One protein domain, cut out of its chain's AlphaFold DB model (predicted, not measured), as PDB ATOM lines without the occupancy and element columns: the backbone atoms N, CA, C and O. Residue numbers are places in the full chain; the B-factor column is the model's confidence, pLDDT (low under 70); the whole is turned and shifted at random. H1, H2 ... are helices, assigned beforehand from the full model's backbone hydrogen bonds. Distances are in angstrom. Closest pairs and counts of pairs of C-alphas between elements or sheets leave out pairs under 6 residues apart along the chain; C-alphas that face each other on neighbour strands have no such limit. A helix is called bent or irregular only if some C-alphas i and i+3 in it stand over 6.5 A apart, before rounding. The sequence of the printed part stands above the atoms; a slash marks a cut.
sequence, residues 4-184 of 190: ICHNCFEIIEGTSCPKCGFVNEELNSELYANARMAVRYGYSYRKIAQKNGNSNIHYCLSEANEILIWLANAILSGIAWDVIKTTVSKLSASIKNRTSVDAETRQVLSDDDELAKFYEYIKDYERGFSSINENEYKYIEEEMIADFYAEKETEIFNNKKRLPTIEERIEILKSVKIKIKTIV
ATOM      1  N   ILE A   4      46.577 -44.391  33.456       70.94
ATOM      2  CA  ILE A   4      45.317 -44.849  32.863       70.94
ATOM      3  C   ILE A   4      44.872 -43.835  31.804       70.94
ATOM      4  O   ILE A   4      44.917 -42.631  32.024       70.94
ATOM      5  N   CYS A   5      44.438 -44.312  30.641       73.25
ATOM      6  CA  CYS A   5      43.745 -43.486  29.660       73.25
ATOM      7  C   CYS A   5      42.358 -43.101  30.189       73.25
ATOM      8  O   CYS A   5      41.549 -43.975  30.493       73.25
ATOM      9  N   HIS A   6      42.045 -41.809  30.233       68.38
ATOM     10  CA  HIS A   6      40.796 -41.330  30.835       68.38
ATOM     11  C   HIS A   6      39.554 -41.603  29.990       68.38
ATOM     12  O   HIS A   6      38.447 -41.596  30.515       68.38
ATOM     13  N   ASN A   7      39.738 -41.874  28.698       72.19
ATOM     14  CA  ASN A   7      38.640 -42.160  27.784       72.19
ATOM     15  C   ASN A   7      38.306 -43.658  27.709       72.19
ATOM     16  O   ASN A   7      37.143 -44.047  27.734       72.19
ATOM     17  N   CYS A   8      39.322 -44.523  27.601       73.25
ATOM     18  CA  CYS A   8      39.106 -45.957  27.364       73.25
ATOM     19  C   CYS A   8      39.677 -46.881  28.443       73.25
ATOM     20  O   CYS A   8      39.614 -48.103  28.282       73.25
ATOM     21  N   PHE A   9      40.248 -46.311  29.505       69.38
ATOM     22  CA  PHE A   9      40.708 -47.012  30.708       69.38
ATOM     23  C   PHE A   9      41.827 -48.036  30.473       69.38
ATOM     24  O   PHE A   9      42.062 -48.918  31.294       69.38
ATOM     25  N   GLU A  10      42.536 -47.921  29.350       75.56
ATOM     26  CA  GLU A  10      43.720 -48.730  29.066       75.56
ATOM     27  C   GLU A  10      44.920 -48.177  29.843       75.56
ATOM     28  O   GLU A  10      45.065 -46.960  29.959       75.56
ATOM     29  N   ILE A  11      45.794 -49.043  30.357       74.25
ATOM     30  CA  ILE A  11      47.037 -48.603  31.004       74.25
ATOM     31  C   ILE A  11      48.079 -48.368  29.914       74.25
ATOM     32  O   ILE A  11      48.440 -49.304  29.199       74.25
ATOM     33  N   ILE A  12      48.567 -47.135  29.798       77.75
ATOM     34  CA  ILE A  12      49.406 -46.694  28.681       77.75
ATOM     35  C   ILE A  12      50.779 -46.204  29.148       77.75
ATOM     36  O   ILE A  12      50.963 -45.749  30.281       77.75
ATOM     37  N   GLU A  13      51.747 -46.306  28.242       69.75
ATOM     38  CA  GLU A  13      53.092 -45.744  28.361       69.75
ATOM     39  C   GLU A  13      53.275 -44.704  27.247       69.75
ATOM     40  O   GLU A  13      53.724 -45.026  26.153       69.75
ATOM     41  N   GLY A  14      52.854 -43.461  27.486       69.25
ATOM     42  CA  GLY A  14      52.923 -42.376  26.498       69.25
ATOM     43  C   GLY A  14      51.805 -41.355  26.690       69.25
ATOM     44  O   GLY A  14      50.879 -41.604  27.447       69.25
ATOM     45  N   THR A  15      51.886 -40.200  26.032       70.12
ATOM     46  CA  THR A  15      50.898 -39.109  26.160       70.12
ATOM     47  C   THR A  15      49.589 -39.378  25.421       70.12
ATOM     48  O   THR A  15      48.551 -38.841  25.794       70.12
ATOM     49  N   SER A  16      49.612 -40.230  24.397       77.75
ATOM     50  CA  SER A  16      48.429 -40.635  23.635       77.75
ATOM     51  C   SER A  16      48.088 -42.099  23.877       77.75
ATOM     52  O   SER A  16      48.960 -42.969  23.820       77.75
ATOM     53  N   CYS A  17      46.808 -42.399  24.071       78.19
ATOM     54  CA  CYS A  17      46.338 -43.762  24.218       78.19
ATOM     55  C   CYS A  17      46.391 -44.512  22.874       78.19
ATOM     56  O   CYS A  17      45.646 -44.152  21.961       78.19
ATOM     57  N   PRO A  18      47.157 -45.614  22.753       80.12
ATOM     58  CA  PRO A  18      47.255 -46.379  21.509       80.12
ATOM     59  C   PRO A  18      45.947 -47.093  21.134       80.12
ATOM     60  O   PRO A  18      45.799 -47.545  20.005       80.12
ATOM     61  N   LYS A  19      44.990 -47.202  22.066       82.38
ATOM     62  CA  LYS A  19      43.713 -47.897  21.857       82.38
ATOM     63  C   LYS A  19      42.589 -46.990  21.359       82.38
ATOM     64  O   LYS A  19      41.756 -47.442  20.585       82.38
ATOM     65  N   CYS A  20      42.527 -45.742  21.823       82.06
ATOM     66  CA  CYS A  20      41.427 -44.826  21.486       82.06
ATOM     67  C   CYS A  20      41.884 -43.465  20.950       82.06
ATOM     68  O   CYS A  20      41.044 -42.607  20.704       82.06
ATOM     69  N   GLY A  21      43.192 -43.239  20.812       77.81
ATOM     70  CA  GLY A  21      43.754 -41.981  20.318       77.81
ATOM     71  C   GLY A  21      43.646 -40.801  21.287       77.81
ATOM     72  O   GLY A  21      44.115 -39.718  20.958       77.81
ATOM     73  N   PHE A  22      43.058 -40.987  22.476       76.31
ATOM     74  CA  PHE A  22      42.914 -39.921  23.467       76.31
ATOM     75  C   PHE A  22      44.283 -39.417  23.928       76.31
ATOM     76  O   PHE A  22      45.108 -40.212  24.382       76.31
ATOM     77  N   VAL A  23      44.508 -38.110  23.819       68.06
ATOM     78  CA  VAL A  23      45.712 -37.443  24.312       68.06
ATOM     79  C   VAL A  23      45.430 -36.979  25.733       68.06
ATOM     80  O   VAL A  23      44.492 -36.223  25.963       68.06
ATOM     81  N   ASN A  24      46.231 -37.443  26.687       61.66
ATOM     82  CA  ASN A  24      46.245 -36.865  28.022       61.66
ATOM     83  C   ASN A  24      46.923 -35.493  27.925       61.66
ATOM     84  O   ASN A  24      48.144 -35.387  28.028       61.66
ATOM     85  N   GLU A  25      46.129 -34.451  27.672       57.69
ATOM     86  CA  GLU A  25      46.528 -33.080  27.997       57.69
ATOM     87  C   GLU A  25      46.805 -32.979  29.502       57.69
ATOM     88  O   GLU A  25      46.327 -33.822  30.271       57.69
ATOM     89  N   GLU A  26      47.619 -31.996  29.911       54.91
ATOM     90  CA  GLU A  26      47.933 -31.738  31.321       54.91
ATOM     91  C   GLU A  26      46.651 -31.808  32.141       54.91
ATOM     92  O   GLU A  26      45.765 -30.958  32.044       54.91
ATOM     93  N   LEU A  27      46.537 -32.887  32.913       54.41
ATOM     94  CA  LEU A  27      45.415 -33.059  33.803       54.41
ATOM     95  C   LEU A  27      45.351 -31.826  34.685       54.41
ATOM     96  O   LEU A  27      46.381 -31.456  35.250       54.41
ATOM     97  N   ASN A  28      44.167 -31.225  34.826       58.38
ATOM     98  CA  ASN A  28      43.994 -30.123  35.759       58.38
ATOM     99  C   ASN A  28      44.505 -30.581  37.138       58.38
ATOM    100  O   ASN A  28      43.903 -31.442  37.791       58.38
ATOM    101  N   SER A  29      45.664 -30.048  37.525       69.75
ATOM    102  CA  SER A  29      46.438 -30.513  38.672       69.75
ATOM    103  C   SER A  29      45.664 -30.322  39.971       69.75
ATOM    104  O   SER A  29      45.818 -31.119  40.894       69.75
ATOM    105  N   GLU A  30      44.766 -29.335  40.012       76.00
ATOM    106  CA  GLU A  30      43.894 -29.061  41.151       76.00
ATOM    107  C   GLU A  30      42.822 -30.139  41.331       76.00
ATOM    108  O   GLU A  30      42.610 -30.602  42.452       76.00
ATOM    109  N   LEU A  31      42.185 -30.600  40.245       75.25
ATOM    110  CA  LEU A  31      41.194 -31.684  40.320       75.25
ATOM    111  C   LEU A  31      41.838 -32.979  40.815       75.25
ATOM    112  O   LEU A  31      41.300 -33.657  41.691       75.25
ATOM    113  N   TYR A  32      43.032 -33.288  40.308       84.31
ATOM    114  CA  TYR A  32      43.759 -34.479  40.728       84.31
ATOM    115  C   TYR A  32      44.277 -34.367  42.168       84.31
ATOM    116  O   TYR A  32      44.231 -35.345  42.914       84.31
ATOM    117  N   ALA A  33      44.717 -33.180  42.594       88.12
ATOM    118  CA  ALA A  33      45.071 -32.920  43.988       88.12
ATOM    119  C   ALA A  33      43.859 -33.093  44.916       88.12
ATOM    120  O   ALA A  33      43.975 -33.729  45.962       88.12
ATOM    121  N   ASN A  34      42.682 -32.607  44.512       90.94
ATOM    122  CA  ASN A  34      41.446 -32.815  45.263       90.94
ATOM    123  C   ASN A  34      41.072 -34.300  45.345       90.94
ATOM    124  O   ASN A  34      40.742 -34.793  46.418       90.94
ATOM    125  N   ALA A  35      41.205 -35.047  44.247       94.00
ATOM    126  CA  ALA A  35      40.973 -36.487  44.247       94.00
ATOM    127  C   ALA A  35      41.939 -37.241  45.177       94.00
ATOM    128  O   ALA A  35      41.503 -38.125  45.914       94.00
ATOM    129  N   ARG A  36      43.228 -36.862  45.218       94.31
ATOM    130  CA  ARG A  36      44.196 -37.417  46.185       94.31
ATOM    131  C   ARG A  36      43.736 -37.191  47.623       94.31
ATOM    132  O   ARG A  36      43.718 -38.133  48.413       94.31
ATOM    133  N   MET A  37      43.315 -35.968  47.945       94.75
ATOM    134  CA  MET A  37      42.798 -35.629  49.274       94.75
ATOM    135  C   MET A  37      41.501 -36.381  49.599       94.75
ATOM    136  O   MET A  37      41.344 -36.865  50.719       94.75
ATOM    137  N   ALA A  38      40.606 -36.549  48.626       96.31
ATOM    138  CA  ALA A  38      39.367 -37.300  48.794       96.31
ATOM    139  C   ALA A  38      39.628 -38.782  49.091       96.31
ATOM    140  O   ALA A  38      38.997 -39.345  49.981       96.31
ATOM    141  N   VAL A  39      40.589 -39.422  48.414       97.19
ATOM    142  CA  VAL A  39      40.968 -40.805  48.744       97.19
ATOM    143  C   VAL A  39      41.605 -40.868  50.129       97.19
ATOM    144  O   VAL A  39      41.174 -41.659  50.967       97.19
ATOM    145  N   ARG A  40      42.593 -40.009  50.400       96.12
ATOM    146  CA  ARG A  40      43.348 -40.032  51.656       96.12
ATOM    147  C   ARG A  40      42.449 -39.787  52.869       96.12
ATOM    148  O   ARG A  40      42.403 -40.621  53.771       96.12
ATOM    149  N   TYR A  41      41.710 -38.681  52.882       96.12
ATOM    150  CA  TYR A  41      40.897 -38.265  54.030       96.12
ATOM    151  C   TYR A  41      39.473 -38.814  53.968       96.12
ATOM    152  O   TYR A  41      38.949 -39.304  54.967       96.12
ATOM    153  N   GLY A  42      38.854 -38.766  52.787       96.31
ATOM    154  CA  GLY A  42      37.480 -39.220  52.575       96.31
ATOM    155  C   GLY A  42      37.315 -40.729  52.715       96.31
ATOM    156  O   GLY A  42      36.294 -41.172  53.236       96.31
ATOM    157  N   TYR A  43      38.318 -41.516  52.312       97.06
ATOM    158  CA  TYR A  43      38.236 -42.973  52.315       97.06
ATOM    159  C   TYR A  43      39.204 -43.647  53.297       97.06
ATOM    160  O   TYR A  43      38.746 -44.294  54.245       97.06
ATOM    161  N   SER A  44      40.520 -43.491  53.125       95.50
ATOM    162  CA  SER A  44      41.511 -44.257  53.894       95.50
ATOM    163  C   SER A  44      41.504 -43.886  55.383       95.50
ATOM    164  O   SER A  44      41.299 -44.761  56.230       95.50
ATOM    165  N   TYR A  45      41.623 -42.599  55.726       95.19
ATOM    166  CA  TYR A  45      41.527 -42.153  57.120       95.19
ATOM    167  C   TYR A  45      40.128 -42.327  57.702       95.19
ATOM    168  O   TYR A  45      40.006 -42.711  58.861       95.19
ATOM    169  N   ARG A  46      39.064 -42.153  56.908       94.56
ATOM    170  CA  ARG A  46      37.694 -42.424  57.367       94.56
ATOM    171  C   ARG A  46      37.501 -43.868  57.829       94.56
ATOM    172  O   ARG A  46      36.892 -44.095  58.871       94.56
ATOM    173  N   LYS A  47      38.041 -44.857  57.107       93.62
ATOM    174  CA  LYS A  47      37.987 -46.271  57.527       93.62
ATOM    175  C   LYS A  47      38.682 -46.503  58.868       93.62
ATOM    176  O   LYS A  47      38.268 -47.386  59.618       93.62
ATOM    177  N   ILE A  48      39.728 -45.735  59.164       93.31
ATOM    178  CA  ILE A  48      40.434 -45.795  60.445       93.31
ATOM    179  C   ILE A  48      39.619 -45.085  61.521       93.31
ATOM    180  O   ILE A  48      39.371 -45.684  62.560       93.31
ATOM    181  N   ALA A  49      39.114 -43.883  61.248       93.06
ATOM    182  CA  ALA A  49      38.261 -43.119  62.153       93.06
ATOM    183  C   ALA A  49      37.027 -43.922  62.600       93.06
ATOM    184  O   ALA A  49      36.697 -43.956  63.777       93.06
ATOM    185  N   GLN A  50      36.399 -44.677  61.699       92.00
ATOM    186  CA  GLN A  50      35.259 -45.539  62.040       92.00
ATOM    187  C   GLN A  50      35.625 -46.726  62.940       92.00
ATOM    188  O   GLN A  50      34.792 -47.218  63.696       92.00
ATOM    189  N   LYS A  51      36.868 -47.212  62.860       88.81
ATOM    190  CA  LYS A  51      37.368 -48.291  63.726       88.81
ATOM    191  C   LYS A  51      37.878 -47.758  65.067       88.81
ATOM    192  O   LYS A  51      37.723 -48.423  66.084       88.81
ATOM    193  N   ASN A  52      38.485 -46.573  65.048       81.00
ATOM    194  CA  ASN A  52      39.402 -46.084  66.073       81.00
ATOM    195  C   ASN A  52      39.092 -44.658  66.558       81.00
ATOM    196  O   ASN A  52      39.898 -44.113  67.301       81.00
ATOM    197  N   GLY A  53      37.968 -44.042  66.180       66.38
ATOM    198  CA  GLY A  53      37.687 -42.607  66.383       66.38
ATOM    199  C   GLY A  53      37.624 -42.136  67.839       66.38
ATOM    200  O   GLY A  53      37.619 -40.941  68.097       66.38
ATOM    201  N   ASN A  54      37.624 -43.067  68.798       69.06
ATOM    202  CA  ASN A  54      37.730 -42.784  70.233       69.06
ATOM    203  C   ASN A  54      39.114 -43.132  70.822       69.06
ATOM    204  O   ASN A  54      39.293 -43.102  72.038       69.06
ATOM    205  N   SER A  55      40.076 -43.528  69.989       73.94
ATOM    206  CA  SER A  55      41.438 -43.878  70.391       73.94
ATOM    207  C   SER A  55      42.418 -42.803  69.936       73.94
ATOM    208  O   SER A  55      42.271 -42.242  68.857       73.94
ATOM    209  N   ASN A  56      43.473 -42.580  70.717       74.88
ATOM    210  CA  ASN A  56      44.545 -41.639  70.372       74.88
ATOM    211  C   ASN A  56      45.603 -42.272  69.441       74.88
ATOM    212  O   ASN A  56      46.786 -41.941  69.531       74.88
ATOM    213  N   ILE A  57      45.221 -43.264  68.626       82.56
ATOM    214  CA  ILE A  57      46.146 -43.986  67.745       82.56
ATOM    215  C   ILE A  57      46.042 -43.407  66.334       82.56
ATOM    216  O   ILE A  57      45.041 -43.598  65.642       82.56
ATOM    217  N   HIS A  58      47.113 -42.747  65.910       85.25
ATOM    218  CA  HIS A  58      47.258 -42.107  64.604       85.25
ATOM    219  C   HIS A  58      48.138 -42.949  63.677       85.25
ATOM    220  O   HIS A  58      49.040 -43.656  64.141       85.25
ATOM    221  N   TYR A  59      47.879 -42.888  62.370       82.44
ATOM    222  CA  TYR A  59      48.579 -43.712  61.380       82.44
ATOM    223  C   TYR A  59      49.173 -42.850  60.274       82.44
ATOM    224  O   TYR A  59      48.465 -42.122  59.594       82.44
ATOM    225  N   CYS A  60      50.469 -43.019  60.012       85.81
ATOM    226  CA  CYS A  60      51.085 -42.474  58.808       85.81
ATOM    227  C   CYS A  60      50.751 -43.385  57.620       85.81
ATOM    228  O   CYS A  60      51.308 -44.480  57.490       85.81
ATOM    229  N   LEU A  61      49.806 -42.956  56.783       88.94
ATOM    230  CA  LEU A  61      49.397 -43.706  55.599       88.94
ATOM    231  C   LEU A  61      50.307 -43.414  54.409       88.94
ATOM    232  O   LEU A  61      50.622 -42.257  54.121       88.94
ATOM    233  N   SER A  62      50.672 -44.470  53.680       87.75
ATOM    234  CA  SER A  62      51.308 -44.341  52.371       87.75
ATOM    235  C   SER A  62      50.378 -43.658  51.370       87.75
ATOM    236  O   SER A  62      49.156 -43.709  51.508       87.75
ATOM    237  N   GLU A  63      50.962 -43.073  50.327       86.75
ATOM    238  CA  GLU A  63      50.200 -42.554  49.192       86.75
ATOM    239  C   GLU A  63      49.281 -43.624  48.595       86.75
ATOM    240  O   GLU A  63      49.654 -44.794  48.460       86.75
ATOM    241  N   ALA A  64      48.070 -43.198  48.239       89.88
ATOM    242  CA  ALA A  64      47.091 -44.072  47.622       89.88
ATOM    243  C   ALA A  64      47.523 -44.464  46.205       89.88
ATOM    244  O   ALA A  64      48.230 -43.733  45.508       89.88
ATOM    245  N   ASN A  65      47.042 -45.618  45.752       90.25
ATOM    246  CA  ASN A  65      47.262 -46.047  44.382       90.25
ATOM    247  C   ASN A  65      46.630 -45.065  43.388       90.25
ATOM    248  O   ASN A  65      45.489 -44.630  43.564       90.25
ATOM    249  N   GLU A  66      47.330 -44.797  42.286       86.56
ATOM    250  CA  GLU A  66      46.847 -43.937  41.200       86.56
ATOM    251  C   GLU A  66      45.496 -44.398  40.630       86.56
ATOM    252  O   GLU A  66      44.709 -43.570  40.182       86.56
ATOM    253  N   ILE A  67      45.170 -45.697  40.699       89.88
ATOM    254  CA  ILE A  67      43.853 -46.198  40.280       89.88
ATOM    255  C   ILE A  67      42.731 -45.638  41.164       89.88
ATOM    256  O   ILE A  67      41.693 -45.231  40.644       89.88
ATOM    257  N   LEU A  68      42.932 -45.593  42.486       94.38
ATOM    258  CA  LEU A  68      41.932 -45.057  43.412       94.38
ATOM    259  C   LEU A  68      41.798 -43.542  43.260       94.38
ATOM    260  O   LEU A  68      40.682 -43.030  43.268       94.38
ATOM    261  N   ILE A  69      42.913 -42.835  43.064       93.56
ATOM    262  CA  ILE A  69      42.911 -41.384  42.824       93.56
ATOM    263  C   ILE A  69      42.151 -41.069  41.534       93.56
ATOM    264  O   ILE A  69      41.280 -40.200  41.514       93.56
ATOM    265  N   TRP A  70      42.423 -41.819  40.468       89.81
ATOM    266  CA  TRP A  70      41.704 -41.698  39.207       89.81
ATOM    267  C   TRP A  70      40.197 -41.950  39.372       89.81
ATOM    268  O   TRP A  70      39.376 -41.178  38.872       89.81
ATOM    269  N   LEU A  71      39.827 -42.997  40.117       93.44
ATOM    270  CA  LEU A  71      38.432 -43.344  40.379       93.44
ATOM    271  C   LEU A  71      37.717 -42.252  41.184       93.44
ATOM    272  O   LEU A  71      36.614 -41.846  40.821       93.44
ATOM    273  N   ALA A  72      38.358 -41.727  42.230       95.50
ATOM    274  CA  ALA A  72      37.838 -40.605  43.005       95.50
ATOM    275  C   ALA A  72      37.654 -39.358  42.136       95.50
ATOM    276  O   ALA A  72      36.615 -38.709  42.217       95.50
ATOM    277  N   ASN A  73      38.604 -39.056  41.246       92.19
ATOM    278  CA  ASN A  73      38.473 -37.945  40.308       92.19
ATOM    279  C   ASN A  73      37.245 -38.105  39.395       92.19
ATOM    280  O   ASN A  73      36.503 -37.145  39.189       92.19
ATOM    281  N   ALA A  74      36.989 -39.314  38.883       90.56
ATOM    282  CA  ALA A  74      35.795 -39.594  38.086       90.56
ATOM    283  C   ALA A  74      34.499 -39.374  38.892       90.56
ATOM    284  O   ALA A  74      33.554 -38.763  38.392       90.56
ATOM    285  N   ILE A  75      34.467 -39.812  40.154       93.94
ATOM    286  CA  ILE A  75      33.314 -39.638  41.052       93.94
ATOM    287  C   ILE A  75      33.055 -38.155  41.352       93.94
ATOM    288  O   ILE A  75      31.920 -37.693  41.225       93.94
ATOM    289  N   LEU A  76      34.102 -37.403  41.701       91.19
ATOM    290  CA  LEU A  76      34.028 -35.960  41.963       91.19
ATOM    291  C   LEU A  76      33.653 -35.163  40.708       91.19
ATOM    292  O   LEU A  76      32.994 -34.136  40.796       91.19
ATOM    293  N   SER A  77      34.001 -35.669  39.524       87.69
ATOM    294  CA  SER A  77      33.580 -35.086  38.243       87.69
ATOM    295  C   SER A  77      32.114 -35.385  37.889       87.69
ATOM    296  O   SER A  77      31.647 -34.990  36.824       87.69
ATOM    297  N   GLY A  78      31.378 -36.097  38.749       85.31
ATOM    298  CA  GLY A  78      29.956 -36.388  38.557       85.31
ATOM    299  C   GLY A  78      29.668 -37.543  37.598       85.31
ATOM    300  O   GLY A  78      28.546 -37.656  37.104       85.31
ATOM    301  N   ILE A  79      30.646 -38.415  37.324       87.31
ATOM    302  CA  ILE A  79      30.411 -39.609  36.506       87.31
ATOM    303  C   ILE A  79      29.384 -40.517  37.194       87.31
ATOM    304  O   ILE A  79      29.486 -40.832  38.382       87.31
ATOM    305  N   ALA A  80      28.382 -40.944  36.424       87.75
ATOM    306  CA  ALA A  80      27.284 -41.761  36.921       87.75
ATOM    307  C   ALA A  80      27.765 -43.123  37.454       87.75
ATOM    308  O   ALA A  80      28.656 -43.755  36.884       87.75
ATOM    309  N   TRP A  81      27.111 -43.609  38.511       91.50
ATOM    310  CA  TRP A  81      27.439 -44.869  39.189       91.50
ATOM    311  C   TRP A  81      27.524 -46.082  38.248       91.50
ATOM    312  O   TRP A  81      28.448 -46.887  38.351       91.50
ATOM    313  N   ASP A  82      26.619 -46.205  37.274       90.44
ATOM    314  CA  ASP A  82      26.650 -47.324  36.321       90.44
ATOM    315  C   ASP A  82      27.882 -47.296  35.403       90.44
ATOM    316  O   ASP A  82      28.435 -48.347  35.056       90.44
ATOM    317  N   VAL A  83      28.365 -46.097  35.060       88.88
ATOM    318  CA  VAL A  83      29.619 -45.922  34.316       88.88
ATOM    319  C   VAL A  83      30.805 -46.289  35.204       88.88
ATOM    320  O   VAL A  83      31.694 -47.006  34.749       88.88
ATOM    321  N   ILE A  84      30.793 -45.881  36.478       92.62
ATOM    322  CA  ILE A  84      31.815 -46.258  37.465       92.62
ATOM    323  C   ILE A  84      31.923 -47.782  37.594       92.62
ATOM    324  O   ILE A  84      33.009 -48.321  37.384       92.62
ATOM    325  N   LYS A  85      30.809 -48.488  37.838       93.62
ATOM    326  CA  LYS A  85      30.785 -49.961  37.922       93.62
ATOM    327  C   LYS A  85      31.365 -50.613  36.668       93.62
ATOM    328  O   LYS A  85      32.249 -51.460  36.758       93.62
ATOM    329  N   THR A  86      30.918 -50.167  35.492       90.75
ATOM    330  CA  THR A  86      31.397 -50.698  34.206       90.75
ATOM    331  C   THR A  86      32.908 -50.515  34.047       90.75
ATOM    332  O   THR A  86      33.611 -51.417  33.580       90.75
ATOM    333  N   THR A  87      33.426 -49.350  34.434       87.38
ATOM    334  CA  THR A  87      34.859 -49.056  34.380       87.38
ATOM    335  C   THR A  87      35.646 -49.907  35.367       87.38
ATOM    336  O   THR A  87      36.669 -50.476  34.989       87.38
ATOM    337  N   VAL A  88      35.153 -50.067  36.594       92.25
ATOM    338  CA  VAL A  88      35.786 -50.910  37.612       92.25
ATOM    339  C   VAL A  88      35.868 -52.363  37.159       92.25
ATOM    340  O   VAL A  88      36.944 -52.952  37.249       92.25
ATOM    341  N   SER A  89      34.812 -52.923  36.558       89.25
ATOM    342  CA  SER A  89      34.862 -54.286  36.010       89.25
ATOM    343  C   SER A  89      35.956 -54.448  34.943       89.25
ATOM    344  O   SER A  89      36.680 -55.447  34.935       89.25
ATOM    345  N   LYS A  90      36.135 -53.450  34.061       87.81
ATOM    346  CA  LYS A  90      37.212 -53.449  33.052       87.81
ATOM    347  C   LYS A  90      38.595 -53.332  33.690       87.81
ATOM    348  O   LYS A  90      39.504 -54.074  33.313       87.81
ATOM    349  N   LEU A  91      38.753 -52.428  34.659       87.00
ATOM    350  CA  LEU A  91      40.006 -52.238  35.386       87.00
ATOM    351  C   LEU A  91      40.397 -53.522  36.117       87.00
ATOM    352  O   LEU A  91      41.502 -54.013  35.898       87.00
ATOM    353  N   SER A  92      39.472 -54.117  36.872       89.06
ATOM    354  CA  SER A  92      39.644 -55.379  37.598       89.06
ATOM    355  C   SER A  92      40.138 -56.506  36.681       89.06
ATOM    356  O   SER A  92      41.148 -57.157  36.966       89.06
ATOM    357  N   ALA A  93      39.525 -56.660  35.500       87.19
ATOM    358  CA  ALA A  93      39.974 -57.620  34.493       87.19
ATOM    359  C   ALA A  93      41.396 -57.321  33.973       87.19
ATOM    360  O   ALA A  93      42.211 -58.237  33.843       87.19
ATOM    361  N   SER A  94      41.724 -56.049  33.718       83.44
ATOM    362  CA  SER A  94      43.032 -55.626  33.185       83.44
ATOM    363  C   SER A  94      44.200 -55.800  34.169       83.44
ATOM    364  O   SER A  94      45.358 -55.943  33.754       83.44
ATOM    365  N   ILE A  95      43.913 -55.800  35.477       83.69
ATOM    366  CA  ILE A  95      44.922 -55.904  36.539       83.69
ATOM    367  C   ILE A  95      44.971 -57.277  37.215       83.69
ATOM    368  O   ILE A  95      45.826 -57.483  38.077       83.69
ATOM    369  N   LYS A  96      44.100 -58.219  36.824       81.25
ATOM    370  CA  LYS A  96      43.927 -59.532  37.474       81.25
ATOM    371  C   LYS A  96      45.254 -60.230  37.800       81.25
ATOM    372  O   LYS A  96      45.436 -60.715  38.911       81.25
ATOM    373  N   ASN A  97      46.208 -60.194  36.868       81.31
ATOM    374  CA  ASN A  97      47.506 -60.870  36.988       81.31
ATOM    375  C   ASN A  97      48.679 -59.940  37.366       81.31
ATOM    376  O   ASN A  97      49.829 -60.368  37.362       81.31
ATOM    377  N   ARG A  98      48.435 -58.655  37.650       78.75
ATOM    378  CA  ARG A  98      49.501 -57.679  37.936       78.75
ATOM    379  C   ARG A  98      49.783 -57.626  39.427       78.75
ATOM    380  O   ARG A  98      48.970 -57.060  40.135       78.75
ATOM    381  N   THR A  99      50.912 -58.127  39.919       76.00
ATOM    382  CA  THR A  99      51.241 -58.149  41.364       76.00
ATOM    383  C   THR A  99      51.492 -56.772  41.988       76.00
ATOM    384  O   THR A  99      51.405 -56.639  43.201       76.00
ATOM    385  N   SER A 100      51.743 -55.741  41.179       79.44
ATOM    386  CA  SER A 100      52.069 -54.383  41.636       79.44
ATOM    387  C   SER A 100      50.890 -53.582  42.203       79.44
ATOM    388  O   SER A 100      51.091 -52.449  42.624       79.44
ATOM    389  N   VAL A 101      49.664 -54.109  42.148       82.94
ATOM    390  CA  VAL A 101      48.480 -53.446  42.713       82.94
ATOM    391  C   VAL A 101      48.270 -53.929  44.146       82.94
ATOM    392  O   VAL A 101      48.181 -55.141  44.377       82.94
ATOM    393  N   ASP A 102      48.198 -52.980  45.077       88.69
ATOM    394  CA  ASP A 102      48.002 -53.211  46.506       88.69
ATOM    395  C   ASP A 102      46.625 -53.815  46.822       88.69
ATOM    396  O   ASP A 102      45.696 -53.813  46.009       88.69
ATOM    397  N   ALA A 103      46.517 -54.384  48.023       89.75
ATOM    398  CA  ALA A 103      45.336 -55.118  48.456       89.75
ATOM    399  C   ALA A 103      44.087 -54.232  48.579       89.75
ATOM    400  O   ALA A 103      43.005 -54.688  48.220       89.75
ATOM    401  N   GLU A 104      44.228 -52.983  49.038       91.31
ATOM    402  CA  GLU A 104      43.094 -52.062  49.177       91.31
ATOM    403  C   GLU A 104      42.498 -51.729  47.809       91.31
ATOM    404  O   GLU A 104      41.292 -51.858  47.604       91.31
ATOM    405  N   THR A 105      43.351 -51.397  46.842       92.56
ATOM    406  CA  THR A 105      42.922 -51.130  45.469       92.56
ATOM    407  C   THR A 105      42.246 -52.344  44.850       92.56
ATOM    408  O   THR A 105      41.222 -52.213  44.186       92.56
ATOM    409  N   ARG A 106      42.771 -53.554  45.078       92.81
ATOM    410  CA  ARG A 106      42.108 -54.778  44.605       92.81
ATOM    411  C   ARG A 106      40.738 -54.962  45.224       92.81
ATOM    412  O   ARG A 106      39.823 -55.296  44.486       92.81
ATOM    413  N   GLN A 107      40.618 -54.738  46.531       93.94
ATOM    414  CA  GLN A 107      39.363 -54.901  47.248       93.94
ATOM    415  C   GLN A 107      38.282 -53.998  46.646       93.94
ATOM    416  O   GLN A 107      37.247 -54.508  46.232       93.94
ATOM    417  N   VAL A 108      38.573 -52.704  46.469       96.12
ATOM    418  CA  VAL A 108      37.653 -51.740  45.831       96.12
ATOM    419  C   VAL A 108      37.256 -52.173  44.414       96.12
ATOM    420  O   VAL A 108      36.145 -51.903  43.973       96.12
ATOM    421  N   LEU A 109      38.145 -52.842  43.675       94.12
ATOM    422  CA  LEU A 109      37.881 -53.260  42.294       94.12
ATOM    423  C   LEU A 109      37.209 -54.636  42.159       94.12
ATOM    424  O   LEU A 109      36.845 -55.021  41.043       94.12
ATOM    425  N   SER A 110      37.109 -55.413  43.238       91.88
ATOM    426  CA  SER A 110      36.587 -56.789  43.206       91.88
ATOM    427  C   SER A 110      35.359 -57.023  44.079       91.88
ATOM    428  O   SER A 110      34.712 -58.053  43.920       91.88
ATOM    429  N   ASP A 111      35.084 -56.116  45.011       94.81
ATOM    430  CA  ASP A 111      33.994 -56.203  45.976       94.81
ATOM    431  C   ASP A 111      33.007 -55.053  45.726       94.81
ATOM    432  O   ASP A 111      33.368 -53.879  45.841       94.81
ATOM    433  N   ASP A 112      31.774 -55.397  45.352       94.12
ATOM    434  CA  ASP A 112      30.729 -54.424  45.023       94.12
ATOM    435  C   ASP A 112      30.340 -53.563  46.236       94.12
ATOM    436  O   ASP A 112      30.070 -52.368  46.072       94.12
ATOM    437  N   ASP A 113      30.364 -54.128  47.448       95.81
ATOM    438  CA  ASP A 113      30.037 -53.400  48.674       95.81
ATOM    439  C   ASP A 113      31.157 -52.414  49.023       95.81
ATOM    440  O   ASP A 113      30.891 -51.260  49.374       95.81
ATOM    441  N   GLU A 114      32.422 -52.821  48.871       96.62
ATOM    442  CA  GLU A 114      33.554 -51.914  49.099       96.62
ATOM    443  C   GLU A 114      33.625 -50.822  48.018       96.62
ATOM    444  O   GLU A 114      33.956 -49.677  48.333       96.62
ATOM    445  N   LEU A 115      33.253 -51.119  46.766       97.19
ATOM    446  CA  LEU A 115      33.140 -50.103  45.717       97.19
ATOM    447  C   LEU A 115      32.035 -49.086  46.026       97.19
ATOM    448  O   LEU A 115      32.251 -47.880  45.879       97.19
ATOM    449  N   ALA A 116      30.858 -49.553  46.451       96.69
ATOM    450  CA  ALA A 116      29.750 -48.682  46.833       96.69
ATOM    451  C   ALA A 116      30.138 -47.800  48.027       96.69
ATOM    452  O   ALA A 116      29.914 -46.591  48.020       96.69
ATOM    453  N   LYS A 117      30.812 -48.385  49.019       96.69
ATOM    454  CA  LYS A 117      31.354 -47.659  50.165       96.69
ATOM    455  C   LYS A 117      32.382 -46.611  49.751       96.69
ATOM    456  O   LYS A 117      32.299 -45.475  50.209       96.69
ATOM    457  N   PHE A 118      33.323 -46.963  48.874       97.88
ATOM    458  CA  PHE A 118      34.288 -46.016  48.315       97.88
ATOM    459  C   PHE A 118      33.566 -44.847  47.636       97.88
ATOM    460  O   PHE A 118      33.852 -43.693  47.944       97.88
ATOM    461  N   TYR A 119      32.579 -45.132  46.782       97.06
ATOM    462  CA  TYR A 119      31.778 -44.113  46.105       97.06
ATOM    463  C   TYR A 119      31.101 -43.147  47.083       97.06
ATOM    464  O   TYR A 119      31.303 -41.934  46.990       97.06
ATOM    465  N   GLU A 120      30.354 -43.676  48.054       96.06
ATOM    466  CA  GLU A 120      29.660 -42.858  49.051       96.06
ATOM    467  C   GLU A 120      30.635 -42.041  49.903       96.06
ATOM    468  O   GLU A 120      30.368 -40.884  50.216       96.06
ATOM    469  N   TYR A 121      31.802 -42.597  50.232       97.38
ATOM    470  CA  TYR A 121      32.803 -41.911  51.050       97.38
ATOM    471  C   TYR A 121      33.412 -40.716  50.315       97.38
ATOM    472  O   TYR A 121      33.557 -39.644  50.907       97.38
ATOM    473  N   ILE A 122      33.697 -40.861  49.018       97.06
ATOM    474  CA  ILE A 122      34.164 -39.754  48.176       97.06
ATOM    475  C   ILE A 122      33.071 -38.685  48.010       97.06
ATOM    476  O   ILE A 122      33.361 -37.490  48.103       97.06
ATOM    477  N   LYS A 123      31.806 -39.081  47.810       94.94
ATOM    478  CA  LYS A 123      30.685 -38.129  47.706       94.94
ATOM    479  C   LYS A 123      30.414 -37.395  49.016       94.94
ATOM    480  O   LYS A 123      30.080 -36.215  48.992       94.94
ATOM    481  N   ASP A 124      30.550 -38.060  50.154       94.94
ATOM    482  CA  ASP A 124      30.371 -37.424  51.456       94.94
ATOM    483  C   ASP A 124      31.530 -36.481  51.808       94.94
ATOM    484  O   ASP A 124      31.293 -35.417  52.374       94.94
ATOM    485  N   TYR A 125      32.762 -36.806  51.403       95.50
ATOM    486  CA  TYR A 125      33.890 -35.872  51.470       95.50
ATOM    487  C   TYR A 125      33.593 -34.569  50.708       95.50
ATOM    488  O   TYR A 125      33.759 -33.482  51.259       95.50
ATOM    489  N   GLU A 126      33.074 -34.667  49.479       92.38
ATOM    490  CA  GLU A 126      32.668 -33.503  48.674       92.38
ATOM    491  C   GLU A 126      31.584 -32.657  49.368       92.38
ATOM    492  O   GLU A 126      31.563 -31.432  49.245       92.38
ATOM    493  N   ARG A 127      30.711 -33.309  50.145       91.88
ATOM    494  CA  ARG A 127      29.655 -32.681  50.958       91.88
ATOM    495  C   ARG A 127      30.136 -32.221  52.338       91.88
ATOM    496  O   ARG A 127      29.313 -31.894  53.186       91.88
ATOM    497  N   GLY A 128      31.445 -32.201  52.587       91.81
ATOM    498  CA  GLY A 128      31.998 -31.717  53.848       91.81
ATOM    499  C   GLY A 128      31.802 -32.676  55.021       91.81
ATOM    500  O   GLY A 128      31.640 -32.220  56.151       91.81
ATOM    501  N   PHE A 129      31.830 -33.990  54.775       93.88
ATOM    502  CA  PHE A 129      31.709 -35.023  55.810       93.88
ATOM    503  C   PHE A 129      30.369 -34.987  56.563       93.88
ATOM    504  O   PHE A 129      30.314 -35.177  57.779       93.88
ATOM    505  N   SER A 130      29.284 -34.744  55.828       88.50
ATOM    506  CA  SER A 130      27.926 -34.607  56.363       88.50
ATOM    507  C   SER A 130      27.392 -35.858  57.076       88.50
ATOM    508  O   SER A 130      26.507 -35.751  57.920       88.50
ATOM    509  N   SER A 131      27.913 -37.045  56.743       90.56
ATOM    510  CA  SER A 131      27.401 -38.324  57.254       90.56
ATOM    511  C   SER A 131      28.172 -38.915  58.441       90.56
ATOM    512  O   SER A 131      27.753 -39.946  58.966       90.56
ATOM    513  N   ILE A 132      29.294 -38.313  58.852       91.50
ATOM    514  CA  ILE A 132      30.129 -38.831  59.952       91.50
ATOM    515  C   ILE A 132      29.949 -38.024  61.234       91.50
ATOM    516  O   ILE A 132      29.685 -36.819  61.204       91.50
ATOM    517  N   ASN A 133      30.129 -38.693  62.372       91.62
ATOM    518  CA  ASN A 133      30.010 -38.041  63.673       91.62
ATOM    519  C   ASN A 133      31.219 -37.136  63.978       91.62
ATOM    520  O   ASN A 133      32.230 -37.145  63.276       91.62
ATOM    521  N   GLU A 134      31.111 -36.337  65.039       90.12
ATOM    522  CA  GLU A 134      32.148 -35.363  65.395       90.12
ATOM    523  C   GLU A 134      33.476 -36.014  65.803       90.12
ATOM    524  O   GLU A 134      34.531 -35.481  65.477       90.12
ATOM    525  N   ASN A 135      33.456 -37.185  66.447       91.44
ATOM    526  CA  ASN A 135      34.691 -37.877  66.830       91.44
ATOM    527  C   ASN A 135      35.433 -38.401  65.594       91.44
ATOM    528  O   ASN A 135      36.648 -38.245  65.483       91.44
ATOM    529  N   GLU A 136      34.702 -38.983  64.642       93.00
ATOM    530  CA  GLU A 136      35.259 -39.433  63.365       93.00
ATOM    531  C   GLU A 136      35.830 -38.262  62.565       93.00
ATOM    532  O   GLU A 136      36.941 -38.355  62.045       93.00
ATOM    533  N   TYR A 137      35.094 -37.150  62.488       92.75
ATOM    534  CA  TYR A 137      35.560 -35.957  61.791       92.75
ATOM    535  C   TYR A 137      36.795 -35.360  62.457       92.75
ATOM    536  O   TYR A 137      37.772 -35.086  61.770       92.75
ATOM    537  N   LYS A 138      36.786 -35.215  63.784       92.00
ATOM    538  CA  LYS A 138      37.918 -34.678  64.537       92.00
ATOM    539  C   LYS A 138      39.181 -35.512  64.332       92.00
ATOM    540  O   LYS A 138      40.245 -34.941  64.126       92.00
ATOM    541  N   TYR A 139      39.058 -36.840  64.320       93.88
ATOM    542  CA  TYR A 139      40.177 -37.722  63.998       93.88
ATOM    543  C   TYR A 139      40.755 -37.415  62.609       93.88
ATOM    544  O   TYR A 139      41.958 -37.227  62.456       93.88
ATOM    545  N   ILE A 140      39.895 -37.323  61.588       94.19
ATOM    546  CA  ILE A 140      40.323 -37.017  60.216       94.19
ATOM    547  C   ILE A 140      40.930 -35.609  60.135       94.19
ATOM    548  O   ILE A 140      41.944 -35.418  59.470       94.19
ATOM    549  N   GLU A 141      40.344 -34.626  60.820       93.88
ATOM    550  CA  GLU A 141      40.847 -33.253  60.873       93.88
ATOM    551  C   GLU A 141      42.245 -33.192  61.503       93.88
ATOM    552  O   GLU A 141      43.114 -32.494  60.984       93.88
ATOM    553  N   GLU A 142      42.501 -33.948  62.573       93.25
ATOM    554  CA  GLU A 142      43.826 -34.043  63.196       93.25
ATOM    555  C   GLU A 142      44.878 -34.614  62.230       93.25
ATOM    556  O   GLU A 142      45.984 -34.074  62.152       93.25
ATOM    557  N   GLU A 143      44.526 -35.624  61.429       94.88
ATOM    558  CA  GLU A 143      45.404 -36.177  60.384       94.88
ATOM    559  C   GLU A 143      45.659 -35.163  59.257       94.88
ATOM    560  O   GLU A 143      46.804 -34.954  58.854       94.88
ATOM    561  N   MET A 144      44.623 -34.443  58.803       94.81
ATOM    562  CA  MET A 144      44.783 -33.349  57.833       94.81
ATOM    563  C   MET A 144      45.706 -32.249  58.371       94.81
ATOM    564  O   MET A 144      46.521 -31.697  57.626       94.81
ATOM    565  N   ILE A 145      45.579 -31.906  59.660       94.62
ATOM    566  CA  ILE A 145      46.459 -30.932  60.308       94.62
ATOM    567  C   ILE A 145      47.889 -31.456  60.294       94.62
ATOM    568  O   ILE A 145      48.777 -30.721  59.871       94.62
ATOM    569  N   ALA A 146      48.116 -32.696  60.729       93.88
ATOM    570  CA  ALA A 146      49.445 -33.292  60.795       93.88
ATOM    571  C   ALA A 146      50.140 -33.304  59.424       93.88
ATOM    572  O   ALA A 146      51.274 -32.832  59.314       93.88
ATOM    573  N   ASP A 147      49.442 -33.751  58.379       93.81
ATOM    574  CA  ASP A 147      49.971 -33.828  57.016       93.81
ATOM    575  C   ASP A 147      50.341 -32.441  56.467       93.81
ATOM    576  O   ASP A 147      51.484 -32.197  56.073       93.81
ATOM    577  N   PHE A 148      49.409 -31.482  56.492       94.31
ATOM    578  CA  PHE A 148      49.670 -30.142  55.955       94.31
ATOM    579  C   PHE A 148      50.678 -29.350  56.787       94.31
ATOM    580  O   PHE A 148      51.405 -28.504  56.258       94.31
ATOM    581  N   TYR A 149      50.731 -29.604  58.090       95.12
ATOM    582  CA  TYR A 149      51.739 -29.014  58.953       95.12
ATOM    583  C   TYR A 149      53.130 -29.550  58.594       95.12
ATOM    584  O   TYR A 149      54.060 -28.759  58.416       95.12
ATOM    585  N   ALA A 150      53.267 -30.865  58.396       93.38
ATOM    586  CA  ALA A 150      54.513 -31.493  57.967       93.38
ATOM    587  C   ALA A 150      54.974 -31.012  56.578       93.38
ATOM    588  O   ALA A 150      56.165 -30.739  56.393       93.38
ATOM    589  N   GLU A 151      54.055 -30.826  55.621       92.81
ATOM    590  CA  GLU A 151      54.348 -30.207  54.315       92.81
ATOM    591  C   GLU A 151      55.014 -28.832  54.489       92.81
ATOM    592  O   GLU A 151      56.042 -28.542  53.870       92.81
ATOM    593  N   LYS A 152      54.460 -27.991  55.371       95.12
ATOM    594  CA  LYS A 152      54.967 -26.636  55.613       95.12
ATOM    595  C   LYS A 152      56.290 -26.612  56.366       95.12
ATOM    596  O   LYS A 152      57.161 -25.809  56.030       95.12
ATOM    597  N   GLU A 153      56.487 -27.500  57.339       94.56
ATOM    598  CA  GLU A 153      57.798 -27.641  57.982       94.56
ATOM    599  C   GLU A 153      58.864 -28.095  56.974       94.56
ATOM    600  O   GLU A 153      59.975 -27.561  56.967       94.56
ATOM    601  N   THR A 154      58.507 -29.019  56.078       94.38
ATOM    602  CA  THR A 154      59.391 -29.522  55.018       94.38
ATOM    603  C   THR A 154      59.762 -28.419  54.029       94.38
ATOM    604  O   THR A 154      60.925 -28.300  53.646       94.38
ATOM    605  N   GLU A 155      58.809 -27.566  53.650       95.00
ATOM    606  CA  GLU A 155      59.047 -26.394  52.801       95.00
ATOM    607  C   GLU A 155      60.075 -25.442  53.440       95.00
ATOM    608  O   GLU A 155      61.058 -25.050  52.802       95.00
ATOM    609  N   ILE A 156      59.903 -25.121  54.726       94.81
ATOM    610  CA  ILE A 156      60.841 -24.269  55.471       94.81
ATOM    611  C   ILE A 156      62.217 -24.926  55.558       94.81
ATOM    612  O   ILE A 156      63.222 -24.260  55.307       94.81
ATOM    613  N   PHE A 157      62.276 -26.218  55.876       95.56
ATOM    614  CA  PHE A 157      63.536 -26.943  55.955       95.56
ATOM    615  C   PHE A 157      64.260 -26.951  54.608       95.56
ATOM    616  O   PHE A 157      65.450 -26.646  54.541       95.56
ATOM    617  N   ASN A 158      63.552 -27.226  53.514       96.19
ATOM    618  CA  ASN A 158      64.148 -27.275  52.186       96.19
ATOM    619  C   ASN A 158      64.691 -25.914  51.742       96.19
ATOM    620  O   ASN A 158      65.794 -25.874  51.188       96.19
ATOM    621  N   ASN A 159      63.975 -24.829  52.050       96.31
ATOM    622  CA  ASN A 159      64.321 -23.471  51.631       96.31
ATOM    623  C   ASN A 159      65.352 -22.796  52.546       96.31
ATOM    624  O   ASN A 159      66.265 -22.130  52.065       96.31
ATOM    625  N   LYS A 160      65.219 -22.957  53.868       95.75
ATOM    626  CA  LYS A 160      66.031 -22.252  54.878       95.75
ATOM    627  C   LYS A 160      67.088 -23.135  55.544       95.75
ATOM    628  O   LYS A 160      67.890 -22.620  56.317       95.75
ATOM    629  N   LYS A 161      67.080 -24.449  55.283       95.81
ATOM    630  CA  LYS A 161      67.985 -25.451  55.882       95.81
ATOM    631  C   LYS A 161      67.990 -25.441  57.417       95.81
ATOM    632  O   LYS A 161      69.010 -25.709  58.044       95.81
ATOM    633  N   ARG A 162      66.838 -25.143  58.028       95.25
ATOM    634  CA  ARG A 162      66.626 -25.171  59.482       95.25
ATOM    635  C   ARG A 162      65.201 -25.589  59.830       95.25
ATOM    636  O   ARG A 162      64.313 -25.507  58.985       95.25
ATOM    637  N   LEU A 163      64.988 -25.972  61.086       93.38
ATOM    638  CA  LEU A 163      63.646 -26.181  61.628       93.38
ATOM    639  C   LEU A 163      62.898 -24.842  61.797       93.38
ATOM    640  O   LEU A 163      63.553 -23.802  61.965       93.38
ATOM    641  N   PRO A 164      61.554 -24.845  61.759       94.50
ATOM    642  CA  PRO A 164      60.747 -23.648  61.994       94.50
ATOM    643  C   PRO A 164      60.901 -23.100  63.422       94.50
ATOM    644  O   PRO A 164      61.072 -23.870  64.368       94.50
ATOM    645  N   THR A 165      60.811 -21.777  63.592       96.69
ATOM    646  CA  THR A 165      60.721 -21.149  64.926       96.69
ATOM    647  C   THR A 165      59.326 -21.329  65.530       96.69
ATOM    648  O   THR A 165      58.389 -21.724  64.839       96.69
ATOM    649  N   ILE A 166      59.155 -21.016  66.818       95.88
ATOM    650  CA  ILE A 166      57.846 -21.095  67.490       95.88
ATOM    651  C   ILE A 166      56.821 -20.179  66.805       95.88
ATOM    652  O   ILE A 166      55.679 -20.580  66.591       95.88
ATOM    653  N   GLU A 167      57.229 -18.977  66.405       96.75
ATOM    654  CA  GLU A 167      56.370 -18.024  65.700       96.75
ATOM    655  C   GLU A 167      55.956 -18.569  64.328       96.75
ATOM    656  O   GLU A 167      54.777 -18.535  63.986       96.75
ATOM    657  N   GLU A 168      56.897 -19.149  63.571       96.19
ATOM    658  CA  GLU A 168      56.588 -19.794  62.288       96.19
ATOM    659  C   GLU A 168      55.618 -20.967  62.478       96.19
ATOM    660  O   GLU A 168      54.672 -21.101  61.712       96.19
ATOM    661  N   ARG A 169      55.785 -21.772  63.532       96.06
ATOM    662  CA  ARG A 169      54.882 -22.886  63.872       96.06
ATOM    663  C   ARG A 169      53.451 -22.433  64.158       96.06
ATOM    664  O   ARG A 169      52.497 -23.057  63.689       96.06
ATOM    665  N   ILE A 170      53.291 -21.327  64.883       95.81
ATOM    666  CA  ILE A 170      51.979 -20.723  65.148       95.81
ATOM    667  C   ILE A 170      51.320 -20.274  63.836       95.81
ATOM    668  O   ILE A 170      50.132 -20.533  63.626       95.81
ATOM    669  N   GLU A 171      52.077 -19.646  62.936       96.50
ATOM    670  CA  GLU A 171      51.562 -19.214  61.631       96.50
ATOM    671  C   GLU A 171      51.230 -20.393  60.706       96.50
ATOM    672  O   GLU A 171      50.179 -20.387  60.057       96.50
ATOM    673  N   ILE A 172      52.048 -21.452  60.708       96.19
ATOM    674  CA  ILE A 172      51.748 -22.696  59.987       96.19
ATOM    675  C   ILE A 172      50.401 -23.242  60.455       96.19
ATOM    676  O   ILE A 172      49.521 -23.448  59.621       96.19
ATOM    677  N   LEU A 173      50.190 -23.399  61.766       95.00
ATOM    678  CA  LEU A 173      48.939 -23.942  62.297       95.00
ATOM    679  C   LEU A 173      47.714 -23.118  61.870       95.00
ATOM    680  O   LEU A 173      46.690 -23.689  61.488       95.00
ATOM    681  N   LYS A 174      47.806 -21.781  61.894       95.00
ATOM    682  CA  LYS A 174      46.727 -20.902  61.409       95.00
ATOM    683  C   LYS A 174      46.443 -21.138  59.925       95.00
ATOM    684  O   LYS A 174      45.283 -21.305  59.547       95.00
ATOM    685  N   SER A 175      47.490 -21.188  59.100       95.25
ATOM    686  CA  SER A 175      47.362 -21.396  57.653       95.25
ATOM    687  C   SER A 175      46.768 -22.767  57.308       95.25
ATOM    688  O   SER A 175      45.899 -22.863  56.444       95.25
ATOM    689  N   VAL A 176      47.161 -23.815  58.038       95.00
ATOM    690  CA  VAL A 176      46.664 -25.185  57.873       95.00
ATOM    691  C   VAL A 176      45.175 -25.263  58.194       95.00
ATOM    692  O   VAL A 176      44.406 -25.799  57.399       95.00
ATOM    693  N   LYS A 177      44.734 -24.651  59.300       92.69
ATOM    694  CA  LYS A 177      43.305 -24.595  59.652       92.69
ATOM    695  C   LYS A 177      42.468 -23.880  58.588       92.69
ATOM    696  O   LYS A 177      41.342 -24.291  58.323       92.69
ATOM    697  N   ILE A 178      43.002 -22.827  57.967       92.12
ATOM    698  CA  ILE A 178      42.335 -22.144  56.846       92.12
ATOM    699  C   ILE A 178      42.265 -23.070  55.625       92.12
ATOM    700  O   ILE A 178      41.185 -23.233  55.062       92.12
ATOM    701  N   LYS A 179      43.376 -23.724  55.257       91.44
ATOM    702  CA  LYS A 179      43.437 -24.677  54.134       91.44
ATOM    703  C   LYS A 179      42.401 -25.795  54.295       91.44
ATOM    704  O   LYS A 179      41.635 -26.051  53.369       91.44
ATOM    705  N   ILE A 180      42.298 -26.397  55.479       92.00
ATOM    706  CA  ILE A 180      41.305 -27.448  55.759       92.00
ATOM    707  C   ILE A 180      39.881 -26.937  55.532       92.00
ATOM    708  O   ILE A 180      39.133 -27.576  54.801       92.00
ATOM    709  N   LYS A 181      39.529 -25.753  56.048       88.56
ATOM    710  CA  LYS A 181      38.200 -25.148  55.835       88.56
ATOM    711  C   LYS A 181      37.888 -24.839  54.370       88.56
ATOM    712  O   LYS A 181      36.723 -24.809  53.988       88.56
ATOM    713  N   THR A 182      38.904 -24.573  53.546       86.31
ATOM    714  CA  THR A 182      38.700 -24.370  52.100       86.31
ATOM    715  C   THR A 182      38.478 -25.677  51.343       86.31
ATOM    716  O   THR A 182      37.758 -25.686  50.348       86.31
ATOM    717  N   ILE A 183      39.077 -26.770  51.821       85.00
ATOM    718  CA  ILE A 183      38.975 -28.102  51.220       85.00
ATOM    719  C   ILE A 183      37.667 -28.776  51.645       85.00
ATOM    720  O   ILE A 183      36.910 -29.266  50.813       85.00
ATOM    721  N   VAL A 184      37.393 -28.773  52.948       84.56
ATOM    722  CA  VAL A 184      36.226 -29.403  53.554       84.56
ATOM    723  C   VAL A 184      35.203 -28.323  53.870       84.56
ATOM    724  O   VAL A 184      35.337 -27.574  54.836       84.56
TER     725      VAL A 184
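AT A GLANCE: This is residues 4 to 184 of the 190 residues of an uncharacterized protein of Phocaeicola dorei (UniProt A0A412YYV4). Two groups of helices stand either side of the long helix H1: H2, H3, H4 and H5 gather at one end, and at the other H6 and H7 cross each other steeply. H1 is bent but runs nearly straight; its arm H1a packs on H2 and H5, and its arm H1b on the first part of H6. The first 25 residues, 4 to 28, form a long stretch with no named element, and Lys 19 in it and Ile 166 of H7 mark the far ends of the domain. The printed part has 181 residues with seven named helices, H1 to H7 in order, and no named strand: the class is all helix. The whole is compact, with a radius of gyration of the C-alphas of 18.2 A and spans of 55 by 37 by 30 A.

IN THESE COORDINATES: H1, residues 29 to 52, begins at C-alpha 29 (46.438, -30.513, 38.672). By its hydrogen bonds it was assigned as one helix, but it is bent: C-alphas 42 and 45 are 6.8 A apart. Its arms are H1a, residues 29 to 42, 18.7 A long, and H1b, residues 45 to 52. H2 is residues 66 to 76, 15.1 A; H3 residues 81 to 95, 20.8 A; H4 residues 103 to 110, 10.3 A; H5 residues 112 to 126, 21.3 A. H6, residues 134 to 160, is the longest at 37.8 A and begins at C-alpha 134 (32.148, -35.363, 65.395). H7, residues 166 to 183, 25.9 A, ends at C-alpha 183 (38.975, -28.102, 51.220).

HOW THE PARTS SIT: H1a and H1b stand at a shallow tilt of 9 degrees. H1a touches H2, about perpendicular at 83 degrees, the closest C-alphas being those of Ala 35 and Asn 73, 4.9 A apart. With residues 38 to 42 alone H1a touches H5, closest at Gly 42 and Tyr 125, whose C-alphas are 5.0 A apart. H2 and H3 form a helical hairpin and only just touch, with 3 pairs of C-alphas within 8 A, closest at Ile 75 and Ile 84, 7.7 A. H3 touches H4 at a steep tilt of 59 degrees, the closest C-alphas being those of Ser 92 and Leu 109, 5.4 A apart. H4 and H5 touch only at the corner, closest at the C-alphas of Val 108 and Leu 115, 4.8 A. H6, with residues 135 to 143 alone, touches H1b; the closest C-alphas, of Ala 49 and Glu 136, are 4.9 A apart. H6 and H7 touch at a steep tilt of 52 degrees, opposite ways, closest at the C-alphas of Phe 148 and Val 176, 6.1 A. H3 and H7 are among the pairs that stay apart. In H1a, H2, H3, H4, H5, H6 and H7 every O i to N i+4 pair is within hydrogen-bond range; in H1b 3 of 4 are.

THE WHOLE: The two C-alphas farthest apart are those of Lys 19 and Ile 166, 54.8 A. The printed part has no cut. The link from H1 to H2, 13 residues, is long. The mean pLDDT of the printed part is 88.2; 13 residues are under 70, among them 23 to 29.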